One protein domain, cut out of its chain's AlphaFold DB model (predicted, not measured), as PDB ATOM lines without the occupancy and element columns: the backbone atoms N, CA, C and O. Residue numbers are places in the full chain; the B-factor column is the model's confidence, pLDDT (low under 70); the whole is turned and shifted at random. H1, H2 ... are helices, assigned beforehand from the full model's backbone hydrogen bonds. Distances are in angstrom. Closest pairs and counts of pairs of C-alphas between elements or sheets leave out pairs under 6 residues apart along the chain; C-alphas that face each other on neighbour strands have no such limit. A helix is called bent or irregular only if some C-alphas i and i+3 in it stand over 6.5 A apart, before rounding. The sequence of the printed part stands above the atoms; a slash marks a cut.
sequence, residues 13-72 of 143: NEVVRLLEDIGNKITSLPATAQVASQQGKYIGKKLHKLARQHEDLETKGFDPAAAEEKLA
ATOM      1  N   ASN A  13     174.440 201.596 218.278       89.88
ATOM      2  CA  ASN A  13     173.376 201.760 217.287       89.88
ATOM      3  C   ASN A  13     173.810 202.625 216.092       89.88
ATOM      4  O   ASN A  13     173.412 202.358 214.958       89.88
ATOM      5  N   GLU A  14     174.645 203.636 216.318       90.69
ATOM      6  CA  GLU A  14     175.166 204.514 215.266       90.69
ATOM      7  C   GLU A  14     176.283 203.845 214.474       90.69
ATOM      8  O   GLU A  14     176.315 203.958 213.248       90.69
ATOM      9  N   VAL A  15     177.140 203.067 215.146       90.81
ATOM     10  CA  VAL A  15     178.125 202.199 214.485       90.81
ATOM     11  C   VAL A  15     177.424 201.173 213.597       90.81
ATOM     12  O   VAL A  15     177.842 200.982 212.458       90.81
ATOM     13  N   VAL A  16     176.344 200.541 214.070       90.62
ATOM     14  CA  VAL A  16     175.565 199.585 213.268       90.62
ATOM     15  C   VAL A  16     174.989 200.258 212.025       90.62
ATOM     16  O   VAL A  16     175.167 199.731 210.931       90.62
ATOM     17  N   ARG A  17     174.383 201.445 212.155       87.81
ATOM     18  CA  ARG A  17     173.876 202.206 210.999       87.81
ATOM     19  C   ARG A  17     174.985 202.597 210.029       87.81
ATOM     20  O   ARG A  17     174.806 202.474 208.825       87.81
ATOM     21  N   LEU A  18     176.133 203.041 210.537       88.31
ATOM     22  CA  LEU A  18     177.300 203.363 209.721       88.31
ATOM     23  C   LEU A  18     177.807 202.129 208.961       88.31
ATOM     24  O   LEU A  18     178.093 202.225 207.771       88.31
ATOM     25  N   LEU A  19     177.896 200.974 209.624       87.69
ATOM     26  CA  LEU A  19     178.328 199.719 209.008       87.69
ATOM     27  C   LEU A  19     177.310 199.189 207.996       87.69
ATOM     28  O   LEU A  19     177.721 198.678 206.960       87.69
ATOM     29  N   GLU A  20     176.012 199.338 208.255       87.50
ATOM     30  CA  GLU A  20     174.940 198.989 207.320       87.50
ATOM     31  C   GLU A  20     175.002 199.869 206.061       87.50
ATOM     32  O   GLU A  20     175.006 199.358 204.942       87.50
ATOM     33  N   ASP A  21     175.166 201.183 206.227       84.25
ATOM     34  CA  ASP A  21     175.327 202.128 205.120       84.25
ATOM     35  C   ASP A  21     176.593 201.859 204.303       84.25
ATOM     36  O   ASP A  21     176.574 201.942 203.072       84.25
ATOM     37  N   ILE A  22     177.704 201.546 204.977       81.75
ATOM     38  CA  ILE A  22     178.944 201.142 204.314       81.75
ATOM     39  C   ILE A  22     178.711 199.828 203.578       81.75
ATOM     40  O   ILE A  22     179.011 199.773 202.394       81.75
ATOM     41  N   GLY A  23     178.127 198.815 204.221       78.00
ATOM     42  CA  GLY A  23     177.816 197.515 203.626       78.00
ATOM     43  C   GLY A  23     176.975 197.633 202.357       78.00
ATOM     44  O   GLY A  23     177.319 197.046 201.335       78.00
ATOM     45  N   ASN A  24     175.952 198.488 202.381       74.88
ATOM     46  CA  ASN A  24     175.115 198.802 201.223       74.88
ATOM     47  C   ASN A  24     175.874 199.565 200.117       74.88
ATOM     48  O   ASN A  24     175.537 199.451 198.938       74.88
ATOM     49  N   LYS A  25     176.912 200.333 200.477       68.19
ATOM     50  CA  LYS A  25     177.795 201.071 199.552       68.19
ATOM     51  C   LYS A  25     179.004 200.266 199.078       68.19
ATOM     52  O   LYS A  25     179.656 200.699 198.125       68.19
ATOM     53  N   ILE A  26     179.299 199.100 199.666       67.94
ATOM     54  CA  ILE A  26     180.201 198.097 199.080       67.94
ATOM     55  C   ILE A  26     179.439 197.468 197.907       67.94
ATOM     56  O   ILE A  26     179.022 196.314 197.923       67.94
ATOM     57  N   THR A  27     179.191 198.270 196.875       59.06
ATOM     58  CA  THR A  27     178.553 197.813 195.652       59.06
ATOM     59  C   THR A  27     179.421 196.725 195.053       59.06
ATOM     60  O   THR A  27     180.620 196.931 194.824       59.06
ATOM     61  N   SER A  28     178.811 195.574 194.773       74.31
ATOM     62  CA  SER A  28     179.415 194.590 193.893       74.31
ATOM     63  C   SER A  28     179.790 195.295 192.592       74.31
ATOM     64  O   SER A  28     179.017 196.056 192.007       74.31
ATOM     65  N   LEU A  29     181.040 195.114 192.180       82.88
ATOM     66  CA  LEU A  29     181.517 195.701 190.940       82.88
ATOM     67  C   LEU A  29     180.681 195.156 189.775       82.88
ATOM     68  O   LEU A  29     180.279 193.990 189.809       82.88
ATOM     69  N   PRO A  30     180.424 195.965 188.735       85.69
ATOM     70  CA  PRO A  30     179.574 195.535 187.637       85.69
ATOM     71  C   PRO A  30     180.183 194.315 186.937       85.69
ATOM     72  O   PRO A  30     181.399 194.244 186.740       85.69
ATOM     73  N   ALA A  31     179.338 193.368 186.519       86.94
ATOM     74  CA  ALA A  31     179.743 192.118 185.872       86.94
ATOM     75  C   ALA A  31     180.220 192.348 184.422       86.94
ATOM     76  O   ALA A  31     179.600 191.922 183.453       86.94
ATOM     77  N   THR A  32     181.328 193.074 184.274       91.75
ATOM     78  CA  THR A  32     181.917 193.472 182.993       91.75
ATOM     79  C   THR A  32     183.254 192.776 182.770       91.75
ATOM     80  O   THR A  32     184.003 192.503 183.712       91.75
ATOM     81  N   ALA A  33     183.609 192.559 181.501       91.19
ATOM     82  CA  ALA A  33     184.919 192.020 181.128       91.19
ATOM     83  C   ALA A  33     186.077 192.880 181.671       91.19
ATOM     84  O   ALA A  33     187.131 192.357 182.028       91.19
ATOM     85  N   GLN A  34     185.866 194.196 181.790       92.06
ATOM     86  CA  GLN A  34     186.848 195.121 182.346       92.06
ATOM     87  C   GLN A  34     187.139 194.825 183.826       92.06
ATOM     88  O   GLN A  34     188.305 194.755 184.219       92.06
ATOM     89  N   VAL A  35     186.094 194.625 184.639       92.12
ATOM     90  CA  VAL A  35     186.227 194.255 186.058       92.12
ATOM     91  C   VAL A  35     186.933 192.909 186.185       92.12
ATOM     92  O   VAL A  35     187.938 192.825 186.891       92.12
ATOM     93  N   ALA A  36     186.496 191.897 185.428       92.94
ATOM     94  CA  ALA A  36     187.112 190.570 185.445       92.94
ATOM     95  C   ALA A  36     188.603 190.610 185.054       92.94
ATOM     96  O   ALA A  36     189.446 190.015 185.724       92.94
ATOM     97  N   SER A  37     188.959 191.368 184.010       92.75
ATOM     98  CA  SER A  37     190.348 191.547 183.561       92.75
ATOM     99  C   SER A  37     191.220 192.218 184.630       92.75
ATOM    100  O   SER A  37     192.350 191.788 184.879       92.75
ATOM    101  N   GLN A  38     190.705 193.250 185.309       94.75
ATOM    102  CA  GLN A  38     191.434 193.921 186.390       94.75
ATOM    103  C   GLN A  38     191.596 193.030 187.623       94.75
ATOM    104  O   GLN A  38     192.697 192.956 188.171       94.75
ATOM    105  N   GLN A  39     190.539 192.322 188.027       93.62
ATOM    106  CA  GLN A  39     190.585 191.372 189.139       93.62
ATOM    107  C   GLN A  39     191.572 190.235 188.856       93.62
ATOM    108  O   GLN A  39     192.416 189.938 189.699       93.62
ATOM    109  N   GLY A  40     191.553 189.667 187.645       94.25
ATOM    110  CA  GLY A  40     192.502 188.633 187.231       94.25
ATOM    111  C   GLY A  40     193.956 189.114 187.281       94.25
ATOM    112  O   GLY A  40     194.816 188.437 187.843       94.25
ATOM    113  N   LYS A  41     194.236 190.327 186.777       94.19
ATOM    114  CA  LYS A  41     195.575 190.942 186.870       94.19
ATOM    115  C   LYS A  41     196.006 191.180 188.318       94.19
ATOM    116  O   LYS A  41     197.179 190.990 188.636       94.19
ATOM    117  N   TYR A  42     195.092 191.615 189.182       93.25
ATOM    118  CA  TYR A  42     195.374 191.841 190.599       93.25
ATOM    119  C   TYR A  42     195.709 190.533 191.321       93.25
ATOM    120  O   TYR A  42     196.775 190.439 191.929       93.25
ATOM    121  N   ILE A  43     194.856 189.513 191.195       91.88
ATOM    122  CA  ILE A  43     195.061 188.208 191.836       91.88
ATOM    123  C   ILE A  43     196.346 187.559 191.322       91.88
ATOM    124  O   ILE A  43     197.159 187.117 192.127       91.88
ATOM    125  N   GLY A  44     196.592 187.579 190.008       93.19
ATOM    126  CA  GLY A  44     197.823 187.032 189.434       93.19
ATOM    127  C   GLY A  44     199.084 187.679 190.017       93.19
ATOM    128  O   GLY A  44     200.024 186.981 190.390       93.19
ATOM    129  N   LYS A  45     199.090 189.009 190.185       91.06
ATOM    130  CA  LYS A  45     200.198 189.721 190.845       91.06
ATOM    131  C   LYS A  45     200.307 189.383 192.332       91.06
ATOM    132  O   LYS A  45     201.425 189.204 192.812       91.06
ATOM    133  N   LYS A  46     199.180 189.303 193.052       88.88
ATOM    134  CA  LYS A  46     199.148 188.968 194.485       88.88
ATOM    135  C   LYS A  46     199.728 187.573 194.721       88.88
ATOM    136  O   LYS A  46     200.666 187.441 195.499       88.88
ATOM    137  N   LEU A  47     199.248 186.568 193.987       88.81
ATOM    138  CA  LEU A  47     199.735 185.189 194.072       88.81
ATOM    139  C   LEU A  47     201.218 185.082 193.710       88.81
ATOM    140  O   LEU A  47     201.975 184.425 194.416       88.81
ATOM    141  N   HIS A  48     201.662 185.783 192.662       89.62
ATOM    142  CA  HIS A  48     203.078 185.797 192.283       89.62
ATOM    143  C   HIS A  48     203.973 186.405 193.369       89.62
ATOM    144  O   HIS A  48     205.071 185.910 193.621       89.62
ATOM    145  N   LYS A  49     203.515 187.476 194.029       85.69
ATOM    146  CA  LYS A  49     204.251 188.099 195.135       85.69
ATOM    147  C   LYS A  49     204.299 187.183 196.360       85.69
ATOM    148  O   LYS A  49     205.367 187.042 196.947       85.69
ATOM    149  N   LEU A  50     203.178 186.543 196.694       82.69
ATOM    150  CA  LEU A  50     203.092 185.570 197.784       82.69
ATOM    151  C   LEU A  50     204.042 184.395 197.556       82.69
ATOM    152  O   LEU A  50     204.847 184.094 198.428       82.69
ATOM    153  N   ALA A  51     204.029 183.804 196.359       84.00
ATOM    154  CA  ALA A  51     204.910 182.690 196.013       84.00
ATOM    155  C   ALA A  51     206.400 183.038 196.165       84.00
ATOM    156  O   ALA A  51     207.184 182.208 196.606       84.00
ATOM    157  N   ARG A  52     206.801 184.275 195.840       82.44
ATOM    158  CA  ARG A  52     208.196 184.728 195.984       82.44
ATOM    159  C   ARG A  52     208.617 185.039 197.415       82.44
ATOM    160  O   ARG A  52     209.805 185.017 197.693       82.44
ATOM    161  N   GLN A  53     207.678 185.404 198.283       76.00
ATOM    162  CA  GLN A  53     207.973 185.823 199.656       76.00
ATOM    163  C   GLN A  53     207.670 184.733 200.687       76.00
ATOM    164  O   GLN A  53     207.934 184.938 201.865       76.00
ATOM    165  N   HIS A  54     207.162 183.576 200.256       67.69
ATOM    166  CA  HIS A  54     206.881 182.435 201.125       67.69
ATOM    167  C   HIS A  54     208.134 181.968 201.891       67.69
ATOM    168  O   HIS A  54     208.063 181.790 203.102       67.69
ATOM    169  N   GLU A  55     209.297 181.883 201.231       63.12
ATOM    170  CA  GLU A  55     210.571 181.506 201.880       63.12
ATOM    171  C   GLU A  55     211.022 182.522 202.953       63.12
ATOM    172  O   GLU A  55     211.508 182.135 204.017       63.12
ATOM    173  N   ASP A  56     210.806 183.822 202.712       64.25
ATOM    174  CA  ASP A  56     211.149 184.914 203.641       64.25
ATOM    175  C   ASP A  56     210.179 185.028 204.833       64.25
ATOM    176  O   ASP A  56     210.522 185.605 205.872       64.25
ATOM    177  N   LEU A  57     208.940 184.560 204.664       61.84
ATOM    178  CA  LEU A  57     207.882 184.623 205.674       61.84
ATOM    179  C   LEU A  57     207.967 183.450 206.654       61.84
ATOM    180  O   LEU A  57     207.814 183.670 207.857       61.84
ATOM    181  N   GLU A  58     208.299 182.247 206.171       61.34
ATOM    182  CA  GLU A  58     208.544 181.073 207.022       61.34
ATOM    183  C   GLU A  58     209.718 181.297 207.985       61.34
ATOM    184  O   GLU A  58     209.641 180.931 209.157       61.34
ATOM    185  N   THR A  59     210.777 181.980 207.541       59.50
ATOM    186  CA  THR A  59     211.944 182.284 208.390       59.50
ATOM    187  C   THR A  59     211.680 183.358 209.449       59.50
ATOM    188  O   THR A  59     212.418 183.434 210.430       59.50
ATOM    189  N   LYS A  60     210.654 184.204 209.276       64.38
ATOM    190  CA  LYS A  60     210.375 185.355 210.160       64.38
ATOM    191  C   LYS A  60     209.219 185.135 211.136       64.38
ATOM    192  O   LYS A  60     208.925 186.047 211.907       64.38
ATOM    193  N   GLY A  61     208.581 183.960 211.124       58.72
ATOM    194  CA  GLY A  61     207.529 183.594 212.083       58.72
ATOM    195  C   GLY A  61     206.304 184.516 212.057       58.72
ATOM    196  O   GLY A  61     205.642 184.686 213.078       58.72
ATOM    197  N   PHE A  62     206.030 185.162 210.919       61.53
ATOM    198  CA  PHE A  62     204.886 186.061 210.773       61.53
ATOM    199  C   PHE A  62     203.581 185.268 210.632       61.53
ATOM    200  O   PHE A  62     203.545 184.251 209.942       61.53
ATOM    201  N   ASP A  63     202.500 185.773 211.232       64.06
ATOM    202  CA  ASP A  63     201.140 185.283 210.982       64.06
ATOM    203  C   ASP A  63     200.821 185.407 209.472       64.06
ATOM    204  O   ASP A  63     200.914 186.518 208.926       64.06
ATOM    205  N   PRO A  64     200.463 184.305 208.781       62.94
ATOM    206  CA  PRO A  64     200.158 184.303 207.352       62.94
ATOM    207  C   PRO A  64     199.119 185.355 206.945       62.94
ATOM    208  O   PRO A  64     199.244 185.967 205.882       62.94
ATOM    209  N   ALA A  65     198.124 185.615 207.801       63.78
ATOM    210  CA  ALA A  65     197.057 186.571 207.515       63.78
ATOM    211  C   ALA A  65     197.562 188.025 207.519       63.78
ATOM    212  O   ALA A  65     197.264 188.801 206.610       63.78
ATOM    213  N   ALA A  66     198.399 188.382 208.497       62.44
ATOM    214  CA  ALA A  66     198.995 189.716 208.595       62.44
ATOM    215  C   ALA A  66     200.057 189.961 207.506       62.44
ATOM    216  O   ALA A  66     200.251 191.090 207.043       62.44
ATOM    217  N   ALA A  67     200.747 188.901 207.075       63.12
ATOM    218  CA  ALA A  67     201.685 188.961 205.963       63.12
ATOM    219  C   ALA A  67     200.974 189.266 204.635       63.12
ATOM    220  O   ALA A  67     201.430 190.139 203.895       63.12
ATOM    221  N   GLU A  68     199.839 188.617 204.349       64.25
ATOM    222  CA  GLU A  68     199.067 188.862 203.124       64.25
ATOM    223  C   GLU A  68     198.657 190.329 202.952       64.25
ATOM    224  O   GLU A  68     198.829 190.898 201.869       64.25
ATOM    225  N   GLU A  69     198.131 190.940 204.015       65.38
ATOM    226  CA  GLU A  69     197.653 192.325 203.994       65.38
ATOM    227  C   GLU A  69     198.804 193.321 203.797       65.38
ATOM    228  O   GLU A  69     198.695 194.282 203.032       65.38
ATOM    229  N   LYS A  70     199.965 193.042 204.401       66.00
ATOM    230  CA  LYS A  70     201.179 193.849 204.219       66.00
ATOM    231  C   LYS A  70     201.781 193.693 202.819       66.00
ATOM    232  O   LYS A  70     202.436 194.606 202.309       66.00
ATOM    233  N   LEU A  71     201.585 192.536 202.187       67.38
ATOM    234  CA  LEU A  71     202.131 192.235 200.871       67.38
ATOM    235  C   LEU A  71     201.379 192.931 199.738       67.38
ATOM    236  O   LEU A  71     202.013 193.410 198.793       67.38
ATOM    237  N   ALA A  72     200.054 192.977 199.783       69.62
ATOM    238  CA  ALA A  72     199.264 193.587 198.726       69.62
ATOM    239  C   ALA A  72     198.011 194.233 199.310       69.62
ATOM    240  O   ALA A  72     197.158 193.550 199.864       69.62
TER     241      ALA A  72
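What this domain is: This is residues 13 to 72 of the 143 residues of a protein of Armillaria gallica (UniProt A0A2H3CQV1). One long helix, H2, is kinked near its last residues; H1 sits on a free arm before it, making an open V with it, and the short H3 folds back over its later half. The 60 printed residues, with three named helices in the order H1, H2, H3 and no named strand, are all helix in class. The whole is extended, with a radius of gyration of the C-alphas of 16.8 A, and flat, spanning 43 by 36 by 9 A.

How they stand to each other: H2, residues 33 to 58, has a kink of 43 degrees near residue 52 and is irregular, with C-alphas 52 and 55 7.1 A apart. With residues 46 to 57 alone it touches H3, residues 64 to 71; the closest C-alphas, of Lys 49 and Leu 71, are 7.4 A apart. They run opposite ways at a steep tilt of 63 degrees. H1, residues 13 to 25, is apart from both. Each O i to N i+4 pair is within hydrogen-bond range in H1 and H3, and 20 of 22 in H2.

Where its parts are: H2 measures 36.7 A, from C-alpha 33 at (184.919, 192.020, 181.128) to C-alpha 58; H1 measures 18.3 A from C-alpha 13 at (173.376, 201.760, 217.287), and H3 10.4 A.

The domain as a whole: The farthest C-alphas, Asn 13 and Glu 55, are 45.1 A apart. The printed part has no cut and no long link. Residues 25 to 27 and 54 to 72 have pLDDT under 70.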